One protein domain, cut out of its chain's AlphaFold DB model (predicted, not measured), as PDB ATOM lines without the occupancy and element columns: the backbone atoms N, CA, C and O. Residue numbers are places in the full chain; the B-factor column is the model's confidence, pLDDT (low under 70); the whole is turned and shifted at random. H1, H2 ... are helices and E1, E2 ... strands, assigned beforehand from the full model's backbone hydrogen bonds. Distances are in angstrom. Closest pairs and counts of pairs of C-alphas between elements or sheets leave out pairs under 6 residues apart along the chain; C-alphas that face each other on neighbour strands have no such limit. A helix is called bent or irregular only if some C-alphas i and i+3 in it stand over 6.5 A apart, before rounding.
ATOM      1  N   GLU A  33      57.211  29.453 197.851       77.94
ATOM      2  CA  GLU A  33      58.429  30.015 197.275       77.94
ATOM      3  C   GLU A  33      59.463  28.918 197.052       77.94
ATOM      4  O   GLU A  33      59.696  28.072 197.921       77.94
ATOM      5  N   ARG A  34      60.133  28.946 195.897       81.44
ATOM      6  CA  ARG A  34      61.238  28.024 195.620       81.44
ATOM      7  C   ARG A  34      62.400  28.315 196.572       81.44
ATOM      8  O   ARG A  34      62.973  29.401 196.538       81.44
ATOM      9  N   ARG A  35      62.774  27.321 197.374       73.44
ATOM     10  CA  ARG A  35      63.865  27.388 198.355       73.44
ATOM     11  C   ARG A  35      65.189  26.914 197.774       73.44
ATOM     12  O   ARG A  35      66.207  27.565 197.981       73.44
ATOM     13  N   SER A  36      65.173  25.814 197.030       70.06
ATOM     14  CA  SER A  36      66.393  25.224 196.477       70.06
ATOM     15  C   SER A  36      66.109  24.334 195.268       70.06
ATOM     16  O   SER A  36      64.964  24.043 194.913       70.06
ATOM     17  N   GLN A  37      67.184  23.953 194.581       78.56
ATOM     18  CA  GLN A  37      67.164  23.093 193.408       78.56
ATOM     19  C   GLN A  37      68.401  22.198 193.434       78.56
ATOM     20  O   GLN A  37      69.514  22.683 193.593       78.56
ATOM     21  N   HIS A  38      68.210  20.907 193.182       70.44
ATOM     22  CA  HIS A  38      69.286  19.943 193.001       70.44
ATOM     23  C   HIS A  38      69.167  19.324 191.618       70.44
ATOM     24  O   HIS A  38      68.166  18.683 191.305       70.44
ATOM     25  N   SER A  39      70.195  19.496 190.796       75.56
ATOM     26  CA  SER A  39      70.202  18.964 189.434       75.56
ATOM     27  C   SER A  39      71.330  17.956 189.285       75.56
ATOM     28  O   SER A  39      72.468  18.209 189.673       75.56
ATOM     29  N   ALA A  40      71.007  16.807 188.719       71.94
ATOM     30  CA  ALA A  40      71.941  15.784 188.294       71.94
ATOM     31  C   ALA A  40      71.604  15.399 186.843       71.94
ATOM     32  O   ALA A  40      70.493  15.670 186.374       71.94
ATOM     33  N   PRO A  41      72.529  14.763 186.106       78.75
ATOM     34  CA  PRO A  41      72.189  14.177 184.818       78.75
ATOM     35  C   PRO A  41      70.958  13.278 184.967       78.75
ATOM     36  O   PRO A  41      70.942  12.400 185.826       78.75
ATOM     37  N   ASN A  42      69.935  13.531 184.150       83.56
ATOM     38  CA  ASN A  42      68.664  12.804 184.122       83.56
ATOM     39  C   ASN A  42      67.769  12.905 185.373       83.56
ATOM     40  O   ASN A  42      66.753  12.212 185.426       83.56
ATOM     41  N   ARG A  43      68.091  13.754 186.358       88.50
ATOM     42  CA  ARG A  43      67.254  13.945 187.552       88.50
ATOM     43  C   ARG A  43      67.311  15.381 188.060       88.50
ATOM     44  O   ARG A  43      68.384  15.895 188.363       88.50
ATOM     45  N   GLN A  44      66.156  16.000 188.251       87.12
ATOM     46  CA  GLN A  44      66.037  17.322 188.864       87.12
ATOM     47  C   GLN A  44      65.119  17.247 190.081       87.12
ATOM     48  O   GLN A  44      64.080  16.601 190.041       87.12
ATOM     49  N   THR A  45      65.493  17.900 191.173       85.06
ATOM     50  CA  THR A  45      64.670  18.053 192.375       85.06
ATOM     51  C   THR A  45      64.532  19.539 192.667       85.06
ATOM     52  O   THR A  45      65.536  20.216 192.863       85.06
ATOM     53  N   LEU A  46      63.308  20.052 192.694       83.94
ATOM     54  CA  LEU A  46      62.988  21.424 193.082       83.94
ATOM     55  C   LEU A  46      62.301  21.396 194.440       83.94
ATOM     56  O   LEU A  46      61.394  20.592 194.635       83.94
ATOM     57  N   LEU A  47      62.722  22.260 195.358       80.12
ATOM     58  CA  LEU A  47      62.161  22.357 196.701       80.12
ATOM     59  C   LEU A  47      61.501  23.716 196.889       80.12
ATOM     60  O   LEU A  47      62.085  24.758 196.585       80.12
ATOM     61  N   PHE A  48      60.293  23.694 197.429       84.19
ATOM     62  CA  PHE A  48      59.462  24.847 197.723       84.19
ATOM     63  C   PHE A  48      59.072  24.824 199.195       84.19
ATOM     64  O   PHE A  48      58.895  23.757 199.785       84.19
ATOM     65  N   GLY A  49      58.934  25.999 199.794       78.56
ATOM     66  CA  GLY A  49      58.540  26.143 201.189       78.56
ATOM     67  C   GLY A  49      57.643  27.353 201.379       78.56
ATOM     68  O   GLY A  49      57.831  28.383 200.732       78.56
ATOM     69  N   CYS A  50      56.689  27.233 202.290       79.94
ATOM     70  CA  CYS A  50      55.789  28.312 202.655       79.94
ATOM     71  C   CYS A  50      56.523  29.331 203.534       79.94
ATOM     72  O   CYS A  50      57.119  28.968 204.547       79.94
ATOM     73  N   GLY A  51      56.508  30.606 203.142       69.19
ATOM     74  CA  GLY A  51      57.047  31.693 203.967       69.19
ATOM     75  C   GLY A  51      56.213  31.977 205.217       69.19
ATOM     76  O   GLY A  51      56.776  32.380 206.231       69.19
ATOM     77  N   ASP A  52      54.907  31.708 205.154       72.75
ATOM     78  CA  ASP A  52      53.955  32.118 206.188       72.75
ATOM     79  C   ASP A  52      53.882  31.123 207.350       72.75
ATOM     80  O   ASP A  52      54.122  31.497 208.493       72.75
ATOM     81  N   CYS A  53      53.579  29.846 207.081       73.00
ATOM     82  CA  CYS A  53      53.457  28.841 208.145       73.00
ATOM     83  C   CYS A  53      54.760  28.094 208.444       73.00
ATOM     84  O   CYS A  53      54.799  27.323 209.399       73.00
ATOM     85  N   GLN A  54      55.784  28.239 207.590       70.62
ATOM     86  CA  GLN A  54      57.084  27.542 207.658       70.62
ATOM     87  C   GLN A  54      57.020  26.000 207.696       70.62
ATOM     88  O   GLN A  54      58.049  25.330 207.669       70.62
ATOM     89  N   THR A  55      55.816  25.432 207.705       68.94
ATOM     90  CA  THR A  55      55.548  23.998 207.814       68.94
ATOM     91  C   THR A  55      55.339  23.404 206.435       68.94
ATOM     92  O   THR A  55      55.975  22.407 206.095       68.94
ATOM     93  N   GLY A  56      54.488  24.040 205.625       73.75
ATOM     94  CA  GLY A  56      54.175  23.586 204.280       73.75
ATOM     95  C   GLY A  56      55.393  23.627 203.372       73.75
ATOM     96  O   GLY A  56      56.080  24.647 203.256       73.75
ATOM     97  N   ALA A  57      55.647  22.506 202.715       79.00
ATOM     98  CA  ALA A  57      56.766  22.332 201.811       79.00
ATOM     99  C   ALA A  57      56.366  21.392 200.682       79.00
ATOM    100  O   ALA A  57      55.544  20.496 200.877       79.00
ATOM    101  N   VAL A  58      56.970  21.586 199.513       89.38
ATOM    102  CA  VAL A  58      56.743  20.731 198.348       89.38
ATOM    103  C   VAL A  58      58.071  20.414 197.679       89.38
ATOM    104  O   VAL A  58      58.910  21.295 197.498       89.38
ATOM    105  N   ALA A  59      58.272  19.157 197.296       87.81
ATOM    106  CA  ALA A  59      59.355  18.736 196.425       87.81
ATOM    107  C   ALA A  59      58.792  18.247 195.088       87.81
ATOM    108  O   ALA A  59      57.900  17.405 195.049       87.81
ATOM    109  N   VAL A  60      59.352  18.736 193.985       93.62
ATOM    110  CA  VAL A  60      59.052  18.248 192.635       93.62
ATOM    111  C   VAL A  60      60.282  17.526 192.112       93.62
ATOM    112  O   VAL A  60      61.351  18.130 192.002       93.62
ATOM    113  N   VAL A  61      60.147  16.241 191.793       93.88
ATOM    114  CA  VAL A  61      61.232  15.415 191.248       93.88
ATOM    115  C   VAL A  61      60.919  15.076 189.800       93.88
ATOM    116  O   VAL A  61      59.908  14.441 189.523       93.88
ATOM    117  N   ASP A  62      61.785  15.477 188.878       92.81
ATOM    118  CA  ASP A  62      61.707  15.120 187.463       92.81
ATOM    119  C   ASP A  62      62.786  14.078 187.152       92.81
ATOM    120  O   ASP A  62      63.982  14.352 187.293       92.81
ATOM    121  N   VAL A  63      62.362  12.867 186.786       92.88
ATOM    122  CA  VAL A  63      63.236  11.740 186.437       92.88
ATOM    123  C   VAL A  63      63.164  11.506 184.932       92.88
ATOM    124  O   VAL A  63      62.146  11.065 184.400       92.88
ATOM    125  N   GLN A  64      64.265  11.752 184.231       89.38
ATOM    126  CA  GLN A  64      64.351  11.648 182.769       89.38
ATOM    127  C   GLN A  64      65.065  10.370 182.304       89.38
ATOM    128  O   GLN A  64      64.993   9.992 181.132       89.38
ATOM    129  N   GLY A  65      65.737   9.669 183.215       87.00
ATOM    130  CA  GLY A  65      66.589   8.526 182.913       87.00
ATOM    131  C   GLY A  65      67.418   8.095 184.122       87.00
ATOM    132  O   GLY A  65      67.214   8.628 185.208       87.00
ATOM    133  N   PRO A  66      68.341   7.138 183.938       85.44
ATOM    134  CA  PRO A  66      69.152   6.622 185.032       85.44
ATOM    135  C   PRO A  66      70.079   7.702 185.598       85.44
ATOM    136  O   PRO A  66      70.687   8.481 184.849       85.44
ATOM    137  N   SER A  67      70.200   7.712 186.917       83.25
ATOM    138  CA  SER A  67      71.062   8.585 187.694       83.25
ATOM    139  C   SER A  67      72.517   8.124 187.614       83.25
ATOM    140  O   SER A  67      72.834   6.939 187.494       83.25
ATOM    141  N   SER A  68      73.442   9.078 187.719       79.19
ATOM    142  CA  SER A  68      74.862   8.762 187.890       79.19
ATOM    143  C   SER A  68      75.131   8.100 189.246       79.19
ATOM    144  O   SER A  68      74.384   8.319 190.199       79.19
ATOM    145  N   ASP A  69      76.238   7.363 189.362       75.38
ATOM    146  CA  ASP A  69      76.674   6.710 190.611       75.38
ATOM    147  C   ASP A  69      76.687   7.693 191.787       75.38
ATOM    148  O   ASP A  69      76.071   7.448 192.815       75.38
ATOM    149  N   ARG A  70      77.251   8.888 191.575       66.12
ATOM    150  CA  ARG A  70      77.270   9.961 192.578       66.12
ATOM    151  C   ARG A  70      75.870  10.410 193.008       66.12
ATOM    152  O   ARG A  70      75.670  10.794 194.156       66.12
ATOM    153  N   CYS A  71      74.911  10.442 192.082       73.31
ATOM    154  CA  CYS A  71      73.537  10.793 192.420       73.31
ATOM    155  C   CYS A  71      72.879   9.670 193.227       73.31
ATOM    156  O   CYS A  71      72.224   9.979 194.215       73.31
ATOM    157  N   ARG A  72      73.118   8.400 192.873       80.19
ATOM    158  CA  ARG A  72      72.636   7.239 193.635       80.19
ATOM    159  C   ARG A  72      73.207   7.216 195.054       80.19
ATOM    160  O   ARG A  72      72.425   7.227 195.994       80.19
ATOM    161  N   ASP A  73      74.521   7.381 195.217       70.94
ATOM    162  CA  ASP A  73      75.172   7.457 196.536       70.94
ATOM    163  C   ASP A  73      74.567   8.566 197.421       70.94
ATOM    164  O   ASP A  73      74.356   8.389 198.623       70.94
ATOM    165  N   ARG A  74      74.246   9.724 196.825       70.50
ATOM    166  CA  ARG A  74      73.580  10.831 197.528       70.50
ATOM    167  C   ARG A  74      72.157  10.467 197.952       70.50
ATOM    168  O   ARG A  74      71.747  10.845 199.051       70.50
ATOM    169  N   LEU A  75      71.394   9.800 197.087       83.25
ATOM    170  CA  LEU A  75      70.033   9.365 197.404       83.25
ATOM    171  C   LEU A  75      70.055   8.346 198.536       83.25
ATOM    172  O   LEU A  75      69.358   8.563 199.519       83.25
ATOM    173  N   ASP A  76      70.931   7.346 198.469       79.00
ATOM    174  CA  ASP A  76      71.102   6.333 199.515       79.00
ATOM    175  C   ASP A  76      71.481   6.977 200.858       79.00
ATOM    176  O   ASP A  76      70.880   6.694 201.900       79.00
ATOM    177  N   HIS A  77      72.430   7.921 200.845       72.88
ATOM    178  CA  HIS A  77      72.787   8.678 202.044       72.88
ATOM    179  C   HIS A  77      71.586   9.459 202.599       72.88
ATOM    180  O   HIS A  77      71.316   9.424 203.800       72.88
ATOM    181  N   THR A  78      70.821  10.122 201.734       73.38
ATOM    182  CA  THR A  78      69.650  10.913 202.139       73.38
ATOM    183  C   THR A  78      68.520  10.028 202.681       73.38
ATOM    184  O   THR A  78      67.923  10.368 203.703       73.38
ATOM    185  N   GLN A  79      68.269   8.871 202.062       83.56
ATOM    186  CA  GLN A  79      67.308   7.866 202.526       83.56
ATOM    187  C   GLN A  79      67.673   7.355 203.920       83.56
ATOM    188  O   GLN A  79      66.817   7.306 204.801       83.56
ATOM    189  N   SER A  80      68.955   7.063 204.174       72.62
ATOM    190  CA  SER A  80      69.409   6.591 205.491       72.62
ATOM    191  C   SER A  80      69.096   7.578 206.626       72.62
ATOM    192  O   SER A  80      68.845   7.173 207.762       72.62
ATOM    193  N   ARG A  81      69.027   8.882 206.314       69.19
ATOM    194  CA  ARG A  81      68.688   9.954 207.264       69.19
ATOM    195  C   ARG A  81      67.184  10.106 207.503       69.19
ATOM    196  O   ARG A  81      66.807  10.784 208.457       69.19
ATOM    197  N   ALA A  82      66.311   9.471 206.717       66.62
ATOM    198  CA  ALA A  82      64.867   9.461 206.991       66.62
ATOM    199  C   ALA A  82      64.554   8.864 208.379       66.62
ATOM    200  O   ALA A  82      63.662   9.332 209.093       66.62
ATOM    201  N   MET A  83      65.399   7.931 208.832       60.97
ATOM    202  CA  MET A  83      65.341   7.318 210.162       60.97
ATOM    203  C   MET A  83      65.482   8.307 211.322       60.97
ATOM    204  O   MET A  83      65.106   7.967 212.437       60.97
ATOM    205  N   THR A  84      65.972   9.533 211.106       57.00
ATOM    206  CA  THR A  84      66.134  10.560 212.157       57.00
ATOM    207  C   THR A  84      65.193  11.756 212.000       57.00
ATOM    208  O   THR A  84      65.194  12.646 212.838       57.00
ATOM    209  N   GLY A  85      64.364  11.770 210.953       60.09
ATOM    210  CA  GLY A  85      63.311  12.766 210.745       60.09
ATOM    211  C   GLY A  85      62.877  12.797 209.285       60.09
ATOM    212  O   GLY A  85      63.705  12.551 208.400       60.09
ATOM    213  N   LEU A  86      61.609  13.102 209.019       68.44
ATOM    214  CA  LEU A  86      61.097  13.204 207.658       68.44
ATOM    215  C   LEU A  86      60.961  14.665 207.213       68.44
ATOM    216  O   LEU A  86      60.548  15.539 207.968       68.44
ATOM    217  N   ASN A  87      61.335  14.928 205.966       78.62
ATOM    218  CA  ASN A  87      60.999  16.154 205.255       78.62
ATOM    219  C   ASN A  87      60.821  15.823 203.768       78.62
ATOM    220  O   ASN A  87      61.222  14.746 203.315       78.62
ATOM    221  N   VAL A  88      60.262  16.755 202.994       79.50
ATOM    222  CA  VAL A  88      59.958  16.524 201.570       79.50
ATOM    223  C   VAL A  88      61.188  16.134 200.742       79.50
ATOM    224  O   VAL A  88      61.072  15.347 199.808       79.50
ATOM    225  N   TYR A  89      62.383  16.615 201.103       80.25
ATOM    226  CA  TYR A  89      63.624  16.261 200.413       80.25
ATOM    227  C   TYR A  89      64.075  14.825 200.713       80.25
ATOM    228  O   TYR A  89      64.508  14.109 199.811       80.25
ATOM    229  N   ARG A  90      63.928  14.372 201.963       84.06
ATOM    230  CA  ARG A  90      64.233  12.991 202.363       84.06
ATOM    231  C   ARG A  90      63.261  12.002 201.736       84.06
ATOM    232  O   ARG A  90      63.703  10.977 201.238       84.06
ATOM    233  N   VAL A  91      61.975  12.342 201.666       87.25
ATOM    234  CA  VAL A  91      60.981  11.539 200.932       87.25
ATOM    235  C   VAL A  91      61.315  11.495 199.438       87.25
ATOM    236  O   VAL A  91      61.337  10.424 198.839       87.25
ATOM    237  N   ALA A  92      61.679  12.633 198.837       90.12
ATOM    238  CA  ALA A  92      62.098  12.696 197.436       90.12
ATOM    239  C   ALA A  92      63.322  11.815 197.118       90.12
ATOM    240  O   ALA A  92      63.532  11.454 195.956       90.12
ATOM    241  N   ALA A  93      64.139  11.461 198.115       88.88
ATOM    242  CA  ALA A  93      65.282  10.575 197.925       88.88
ATOM    243  C   ALA A  93      64.882   9.120 197.634       88.88
ATOM    244  O   ALA A  93      65.656   8.405 197.004       88.88
ATOM    245  N   PHE A  94      63.676   8.696 198.022       92.88
ATOM    246  CA  PHE A  94      63.133   7.367 197.707       92.88
ATOM    247  C   PHE A  94      62.692   7.228 196.248       92.88
ATOM    248  O   PHE A  94      62.516   6.116 195.763       92.88
ATOM    249  N   VAL A  95      62.579   8.339 195.513       93.50
ATOM    250  CA  VAL A  95      62.368   8.324 194.062       93.50
ATOM    251  C   VAL A  95      63.713   8.080 193.365       93.50
ATOM    252  O   VAL A  95      64.450   9.019 193.033       93.50
ATOM    253  N   THR A  96      64.037   6.797 193.201       90.19
ATOM    254  CA  THR A  96      65.248   6.274 192.546       90.19
ATOM    255  C   THR A  96      65.008   5.889 191.080       90.19
ATOM    256  O   THR A  96      63.906   6.021 190.546       90.19
ATOM    257  N   ASP A  97      66.054   5.383 190.424       86.50
ATOM    258  CA  ASP A  97      66.024   4.939 189.024       86.50
ATOM    259  C   ASP A  97      65.153   3.696 188.780       86.50
ATOM    260  O   ASP A  97      64.858   3.368 187.630       86.50
ATOM    261  N   ASP A  98      64.741   3.005 189.847       86.88
ATOM    262  CA  ASP A  98      63.876   1.827 189.762       86.88
ATOM    263  C   ASP A  98      62.415   2.190 189.473       86.88
ATOM    264  O   ASP A  98      61.608   1.306 189.162       86.88
ATOM    265  N   PHE A  99      62.066   3.473 189.579       91.00
ATOM    266  CA  PHE A  99      60.726   4.006 189.370       91.00
ATOM    267  C   PHE A  99      60.560   4.601 187.963       91.00
ATOM    268  O   PHE A  99      61.538   4.998 187.321       91.00
ATOM    269  N   PRO A 100      59.324   4.654 187.432       91.62
ATOM    270  CA  PRO A 100      59.082   5.159 186.089       91.62
ATOM    271  C   PRO A 100      59.542   6.610 185.934       91.62
ATOM    272  O   PRO A 100      59.490   7.421 186.859       91.62
ATOM    273  N   ARG A 101      59.965   6.946 184.715       93.50
ATOM    274  CA  ARG A 101      60.319   8.318 184.351       93.50
ATOM    275  C   ARG A 101      59.109   9.236 184.473       93.50
ATOM    276  O   ARG A 101      57.966   8.811 184.332       93.50
ATOM    277  N   GLY A 102      59.380  10.514 184.664       92.50
ATOM    278  CA  GLY A 102      58.372  11.548 184.777       92.50
ATOM    279  C   GLY A 102      58.481  12.305 186.086       92.50
ATOM    280  O   GLY A 102      59.503  12.278 186.775       92.50
ATOM    281  N   ARG A 103      57.406  13.024 186.384       92.88
ATOM    282  CA  ARG A 103      57.349  13.978 187.479       92.88
ATOM    283  C   ARG A 103      56.627  13.394 188.683       92.88
ATOM    284  O   ARG A 103      55.505  12.918 188.547       92.88
ATOM    285  N   TYR A 104      57.268  13.504 189.835       94.69
ATOM    286  CA  TYR A 104      56.725  13.185 191.146       94.69
ATOM    287  C   TYR A 104      56.545  14.482 191.927       94.69
ATOM    288  O   TYR A 104      57.411  15.361 191.863       94.69
ATOM    289  N   THR A 105      55.458  14.578 192.684       94.62
ATOM    290  CA  THR A 105      55.205  15.705 193.588       94.62
ATOM    291  C   THR A 105      55.065  15.164 194.998       94.62
ATOM    292  O   THR A 105      54.265  14.265 195.234       94.62
ATOM    293  N   ILE A 106      55.865  15.688 195.918       94.00
ATOM    294  CA  ILE A 106      55.852  15.325 197.328       94.00
ATOM    295  C   ILE A 106      55.434  16.554 198.114       94.00
ATOM    296  O   ILE A 106      56.152  17.550 198.094       94.00
ATOM    297  N   GLU A 107      54.325  16.487 198.827       91.88
ATOM    298  CA  GLU A 107      53.775  17.620 199.565       91.88
ATOM    299  C   GLU A 107      53.725  17.283 201.046       91.88
ATOM    300  O   GLU A 107      53.350  16.179 201.432       91.88
ATOM    301  N   ARG A 108      54.114  18.233 201.891       86.81
ATOM    302  CA  ARG A 108      53.851  18.153 203.324       86.81
ATOM    303  C   ARG A 108      52.483  18.769 203.581       86.81
ATOM    304  O   ARG A 108      52.320  19.978 203.398       86.81
ATOM    305  N   VAL A 109      51.527  17.926 203.955       86.94
ATOM    306  CA  VAL A 109      50.126  18.314 204.187       86.94
ATOM    307  C   VAL A 109      49.849  18.599 205.659       86.94
ATOM    308  O   VAL A 109      48.961  19.389 205.958       86.94
ATOM    309  N   ASP A 110      50.667  18.040 206.552       75.94
ATOM    310  CA  ASP A 110      50.678  18.350 207.981       75.94
ATOM    311  C   ASP A 110      52.103  18.213 208.552       75.94
ATOM    312  O   ASP A 110      53.047  17.851 207.847       75.94
ATOM    313  N   GLU A 111      52.302  18.499 209.835       69.94
ATOM    314  CA  GLU A 111      53.610  18.464 210.485       69.94
ATOM    315  C   GLU A 111      54.320  17.111 210.301       69.94
ATOM    316  O   GLU A 111      55.523  17.068 210.027       69.94
ATOM    317  N   HIS A 112      53.584  16.005 210.343       77.19
ATOM    318  CA  HIS A 112      54.147  14.655 210.223       77.19
ATOM    319  C   HIS A 112      53.530  13.826 209.097       77.19
ATOM    320  O   HIS A 112      53.835  12.637 208.992       77.19
ATOM    321  N   GLU A 113      52.712  14.451 208.250       84.19
ATOM    322  CA  GLU A 113      52.022  13.797 207.144       84.19
ATOM    323  C   GLU A 113      52.461  14.372 205.793       84.19
ATOM    324  O   GLU A 113      52.542  15.589 205.580       84.19
ATOM    325  N   PHE A 114      52.754  13.467 204.864       90.38
ATOM    326  CA  PHE A 114      53.270  13.782 203.542       90.38
ATOM    327  C   PHE A 114      52.522  12.988 202.486       90.38
ATOM    328  O   PHE A 114      52.288  11.799 202.656       90.38
ATOM    329  N   THR A 115      52.230  13.602 201.349       94.31
ATOM    330  CA  THR A 115      51.649  12.915 200.198       94.31
ATOM    331  C   THR A 115      52.668  12.832 199.073       94.31
ATOM    332  O   THR A 115      53.438  13.761 198.833       94.31
ATOM    333  N   VAL A 116      52.696  11.701 198.374       95.25
ATOM    334  CA  VAL A 116      53.517  11.484 197.182       95.25
ATOM    335  C   VAL A 116      52.606  11.150 196.017       95.25
ATOM    336  O   VAL A 116      51.994  10.084 195.977       95.25
ATOM    337  N   ASN A 117      52.565  12.053 195.045       94.00
ATOM    338  CA  ASN A 117      51.875  11.881 193.778       94.00
ATOM    339  C   ASN A 117      52.861  11.372 192.726       94.00
ATOM    340  O   ASN A 117      53.921  11.967 192.499       94.00
ATOM    341  N   LEU A 118      52.511  10.256 192.088       93.19
ATOM    342  CA  LEU A 118      53.324   9.609 191.060       93.19
ATOM    343  C   LEU A 118      52.942  10.127 189.661       93.19
ATOM    344  O   LEU A 118      51.819  10.596 189.459       93.19
ATOM    345  N   PRO A 119      53.834  10.025 188.655       92.12
ATOM    346  CA  PRO A 119      53.494  10.395 187.286       92.12
ATOM    347  C   PRO A 119      52.354   9.525 186.745       92.12
ATOM    348  O   PRO A 119      52.261   8.345 187.063       92.12
ATOM    349  N   ALA A 120      51.536  10.065 185.836       88.12
ATOM    350  CA  ALA A 120      50.361   9.374 185.283       88.12
ATOM    351  C   ALA A 120      50.660   8.028 184.584       88.12
ATOM    352  O   ALA A 120      49.760   7.220 184.384       88.12
ATOM    353  N   MET A 121      51.916   7.792 184.194       88.31
ATOM    354  CA  MET A 121      52.361   6.524 183.606       88.31
ATOM    355  C   MET A 121      52.738   5.457 184.644       88.31
ATOM    356  O   MET A 121      53.039   4.328 184.260       88.31
ATOM    357  N   ALA A 122      52.761   5.804 185.933       91.56
ATOM    358  CA  ALA A 122      53.047   4.869 187.006       91.56
ATOM    359  C   ALA A 122      51.931   3.829 187.119       91.56
ATOM    360  O   ALA A 122      50.738   4.139 187.139       91.56
ATOM    361  N   SER A 123      52.331   2.568 187.191       92.44
ATOM    362  CA  SER A 123      51.414   1.457 187.386       92.44
ATOM    363  C   SER A 123      51.036   1.311 188.866       92.44
ATOM    364  O   SER A 123      51.764   1.766 189.752       92.44
ATOM    365  N   PRO A 124      49.954   0.578 189.183       90.44
ATOM    366  CA  PRO A 124      49.642   0.220 190.566       90.44
ATOM    367  C   PRO A 124      50.780  -0.518 191.296       90.44
ATOM    368  O   PRO A 124      50.856  -0.448 192.521       90.44
ATOM    369  N   TRP A 125      51.663  -1.210 190.567       90.75
ATOM    370  CA  TRP A 125      52.846  -1.860 191.136       90.75
ATOM    371  C   TRP A 125      53.941  -0.867 191.519       90.75
ATOM    372  O   TRP A 125      54.632  -1.091 192.506       90.75
ATOM    373  N   ASP A 126      54.088   0.236 190.787       93.00
ATOM    374  CA  ASP A 126      55.048   1.289 191.135       93.00
ATOM    375  C   ASP A 126      54.655   1.979 192.439       93.00
ATOM    376  O   ASP A 126      55.510   2.204 193.291       93.00
ATOM    377  N   VAL A 127      53.352   2.208 192.637       91.25
ATOM    378  CA  VAL A 127      52.797   2.704 193.906       91.25
ATOM    379  C   VAL A 127      53.127   1.743 195.051       91.25
ATOM    380  O   VAL A 127      53.607   2.175 196.093       91.25
ATOM    381  N   LEU A 128      52.919   0.436 194.857       90.38
ATOM    382  CA  LEU A 128      53.224  -0.570 195.880       90.38
ATOM    383  C   LEU A 128      54.717  -0.638 196.212       90.38
ATOM    384  O   LEU A 128      55.071  -0.681 197.384       90.38
ATOM    385  N   ARG A 129      55.592  -0.621 195.200       92.56
ATOM    386  CA  ARG A 129      57.048  -0.629 195.415       92.56
ATOM    387  C   ARG A 129      57.523   0.626 196.134       92.56
ATOM    388  O   ARG A 129      58.409   0.534 196.975       92.56
ATOM    389  N   LEU A 130      56.954   1.785 195.805       92.75
ATOM    390  CA  LEU A 130      57.325   3.035 196.456       92.75
ATOM    391  C   LEU A 130      56.837   3.057 197.907       92.75
ATOM    392  O   LEU A 130      57.591   3.458 198.785       92.75
ATOM    393  N   ALA A 131      55.622   2.565 198.166       91.81
ATOM    394  CA  ALA A 131      55.094   2.417 199.520       91.81
ATOM    395  C   ALA A 131      55.961   1.471 200.363       91.81
ATOM    396  O   ALA A 131      56.314   1.812 201.487       91.81
ATOM    397  N   ASP A 132      56.379   0.331 199.805       90.62
ATOM    398  CA  ASP A 132      57.290  -0.612 200.470       90.62
ATOM    399  C   ASP A 132      58.655   0.033 200.759       90.62
ATOM    400  O   ASP A 132      59.134   0.002 201.889       90.62
ATOM    401  N   ALA A 133      59.230   0.731 199.773       88.69
ATOM    402  CA  ALA A 133      60.493   1.451 199.937       88.69
ATOM    403  C   ALA A 133      60.421   2.567 200.993       88.69
ATOM    404  O   ALA A 133      61.426   2.867 201.629       88.69
ATOM    405  N   LEU A 134      59.254   3.186 201.178       88.50
ATOM    406  CA  LEU A 134      59.012   4.229 202.178       88.50
ATOM    407  C   LEU A 134      58.615   3.671 203.551       88.50
ATOM    408  O   LEU A 134      58.747   4.380 204.545       88.50
ATOM    409  N   SER A 135      58.170   2.416 203.629       84.75
ATOM    410  CA  SER A 135      57.755   1.742 204.868       84.75
ATOM    411  C   SER A 135      58.963   1.239 205.666       84.75
ATOM    412  O   SER A 135      59.078   0.060 206.001       84.75
ATOM    413  N   ILE A 136      59.909   2.135 205.953       71.19
ATOM    414  CA  ILE A 136      61.134   1.827 206.694       71.19
ATOM    415  C   ILE A 136      61.052   2.424 208.096       71.19
ATOM    416  O   ILE A 136      60.824   3.621 208.277       71.19
ATOM    417  N   GLY A 137      61.326   1.592 209.103       71.44
ATOM    418  CA  GLY A 137      61.431   2.041 210.486       71.44
ATOM    419  C   GLY A 137      60.095   2.587 211.004       71.44
ATOM    420  O   GLY A 137      59.121   1.843 211.005       71.44
ATOM    421  N   PRO A 138      60.030   3.843 211.485       70.88
ATOM    422  CA  PRO A 138      58.812   4.401 212.060       70.88
ATOM    423  C   PRO A 138      57.858   5.033 211.033       70.88
ATOM    424  O   PRO A 138      56.940   5.747 211.419       70.88
ATOM    425  N   LEU A 139      58.089   4.858 209.733       78.50
ATOM    426  CA  LEU A 139      57.227   5.434 208.705       78.50
ATOM    427  C   LEU A 139      56.073   4.478 208.395       78.50
ATOM    428  O   LEU A 139      56.301   3.313 208.072       78.50
ATOM    429  N   SER A 140      54.844   4.984 208.478       83.94
ATOM    430  CA  SER A 140      53.648   4.301 207.986       83.94
ATOM    431  C   SER A 140      53.299   4.834 206.606       83.94
ATOM    432  O   SER A 140      53.436   6.035 206.362       83.94
ATOM    433  N   THR A 141      52.837   3.962 205.711       90.69
ATOM    434  CA  THR A 141      52.345   4.376 204.397       90.69
ATOM    435  C   THR A 141      50.935   3.870 204.161       90.69
ATOM    436  O   THR A 141      50.633   2.699 204.384       90.69
ATOM    437  N   ASP A 142      50.087   4.758 203.657       90.81
ATOM    438  CA  ASP A 142      48.708   4.474 203.296       90.81
ATOM    439  C   ASP A 142      48.476   4.862 201.841       90.81
ATOM    440  O   ASP A 142      48.973   5.871 201.338       90.81
ATOM    441  N   ARG A 143      47.723   4.039 201.116       90.50
ATOM    442  CA  ARG A 143      47.429   4.315 199.708       90.50
ATOM    443  C   ARG A 143      46.259   5.279 199.616       90.50
ATOM    444  O   ARG A 143      45.199   5.017 200.175       90.50
ATOM    445  N   ILE A 144      46.441   6.335 198.837       88.62
ATOM    446  CA  ILE A 144      45.402   7.319 198.533       88.62
ATOM    447  C   ILE A 144      45.144   7.348 197.025       88.62
ATOM    448  O   ILE A 144      45.926   6.809 196.233       88.62
ATOM    449  N   ASP A 145      44.043   7.971 196.611       78.69
ATOM    450  CA  ASP A 145      43.724   8.117 195.192       78.69
ATOM    451  C   ASP A 145      44.828   8.907 194.475       78.69
ATOM    452  O   ASP A 145      45.020  10.098 194.703       78.69
ATOM    453  N   GLY A 146      45.567   8.222 193.598       73.75
ATOM    454  CA  GLY A 146      46.640   8.823 192.800       73.75
ATOM    455  C   GLY A 146      48.011   8.912 193.482       73.75
ATOM    456  O   GLY A 146      48.947   9.416 192.859       73.75
ATOM    457  N   GLY A 147      48.175   8.386 194.703       88.94
ATOM    458  CA  GLY A 147      49.429   8.539 195.438       88.94
ATOM    459  C   GLY A 147      49.580   7.682 196.693       88.94
ATOM    460  O   GLY A 147      48.938   6.643 196.867       88.94
ATOM    461  N   ILE A 148      50.481   8.126 197.563       94.50
ATOM    462  CA  ILE A 148      50.814   7.500 198.847       94.50
ATOM    463  C   ILE A 148      50.790   8.597 199.911       94.50
ATOM    464  O   ILE A 148      51.457   9.611 199.724       94.50
ATOM    465  N   SER A 149      50.048   8.407 201.001       93.06
ATOM    466  CA  SER A 149      50.238   9.181 202.230       93.06
ATOM    467  C   SER A 149      51.298   8.494 203.088       93.06
ATOM    468  O   SER A 149      51.357   7.266 203.164       93.06
ATOM    469  N   ILE A 150      52.172   9.284 203.692       90.81
ATOM    470  CA  ILE A 150      53.259   8.851 204.555       90.81
ATOM    471  C   ILE A 150      53.085   9.579 205.873       90.81
ATOM    472  O   ILE A 150      53.045  10.809 205.905       90.81
ATOM    473  N   THR A 151      53.061   8.819 206.955       84.06
ATOM    474  CA  THR A 151      52.973   9.352 208.309       84.06
ATOM    475  C   THR A 151      54.202   8.947 209.107       84.06
ATOM    476  O   THR A 151      54.584   7.776 209.134       84.06
ATOM    477  N   ASP A 152      54.827   9.907 209.785       75.75
ATOM    478  CA  ASP A 152      55.921   9.627 210.717       75.75
ATOM    479  C   ASP A 152      55.372   9.199 212.089       75.75
ATOM    480  O   ASP A 152      55.029  10.027 212.937       75.75
ATOM    481  N   ALA A 153      55.315   7.885 212.328       69.38
ATOM    482  CA  ALA A 153      54.716   7.299 213.528       69.38
ATOM    483  C   ALA A 153      55.489   7.587 214.823       69.38
ATOM    484  O   ALA A 153      54.977   7.325 215.913       69.38
TER     485      ALA A 153
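What this domain is: This is residues 33 to 153 of the 274 residues of the protein "SWIM-type domain-containing protein" of Halomicrobium zhouii (UniProt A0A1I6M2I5). One twisted sheet of seven strands makes a wall, with the short helix H2 packed on its middle over E4. H3 covers its E7 and E6 end, and the long helix H1 touches H2 with residues 78 to 82. The printed part has 121 residues, along the chain E1 E2 E3 H1 H2 E4 E5 H3 E6 E7; the sheet runs E1 E2 E3 E4 E5 E7 E6, all antiparallel. The class is mixed, and the whole is compact, with a radius of gyration of the C-alphas of 13.3 A and spans of 34 by 30 by 27 A.

How they stand to each other: Begin at the edge strand E1, residues 33 to 40, which makes a hairpin with E2, residues 43 to 50; N 38 and O 45 are 2.8 A apart. E3, residues 57 to 63, follows, with N 46 and O 60 at 2.8 A, and completes a meander, each strand the antiparallel neighbour of the one before. Beside E3 look for E4, residues 102 to 108, with N 61 and O 104 at 2.9 A, then E5, residues 113 to 117, with N 107 and O 115 at 2.9 A. E7, residues 147 to 152, is next, with N 116 and O 148 at 2.8 A, and the edge strand E6, residues 139 to 144, pairs with it through N 142 and O 149 at 2.9 A. H2, residues 88 to 92, is on the sheet at a height of 6.8 A and lies over E4; the closest C-alphas of H2 and E4 are those of Val 88 and Ile 106, 6.0 A apart, and the closest of H2 and E3 are those of Val 88 and Ala 59, 5.6 A apart. H3, residues 124 to 134, is on the sheet at a height of 9.1 A over E7 and E6, along the strands at 15 degrees to E7 on the local plane; its Ala 131 and Thr 141 have C-alphas 5.9 A apart, the closest of H3 and E6. E5, H3 and E6 form a split strand-helix-strand unit, two strands running the same way with E7 between them in the sheet, and its crossover is right-handed. H1, residues 69 to 84, is on the sheet with 8 pairs of C-alphas within 10 A. It touches H2 with residues 78 to 82 alone, the closest C-alphas being Thr 78 and Arg 90, 5.8 A; H1 and H3 are apart. In H2 and H3 every O i to N i+4 pair is within hydrogen-bond range; in H1, 9 of 12 are.

Where its parts are: Find C-alpha 33 at (58.429, 30.015, 197.275), where E1 begins; it runs 21.6 A, E2 23.8 A, E3 19.8 A and E4 20.2 A. H1 starts at C-alpha 69, (76.674, 6.710, 190.611), and spans 24.3 A. It is neither bent nor irregular, but only just: C-alphas 80 and 83 are 6.2 A apart. E7 ends at C-alpha 152, (55.921, 9.627, 210.717).

The domain as a whole: The two C-alphas farthest apart are those of Asp 52 and Asp 69, 37.5 A. The printed part has no cut, and no link is long. Mean pLDDT of the printed part is 83.0; 11 residues are under 70, among them residues 81 to 86.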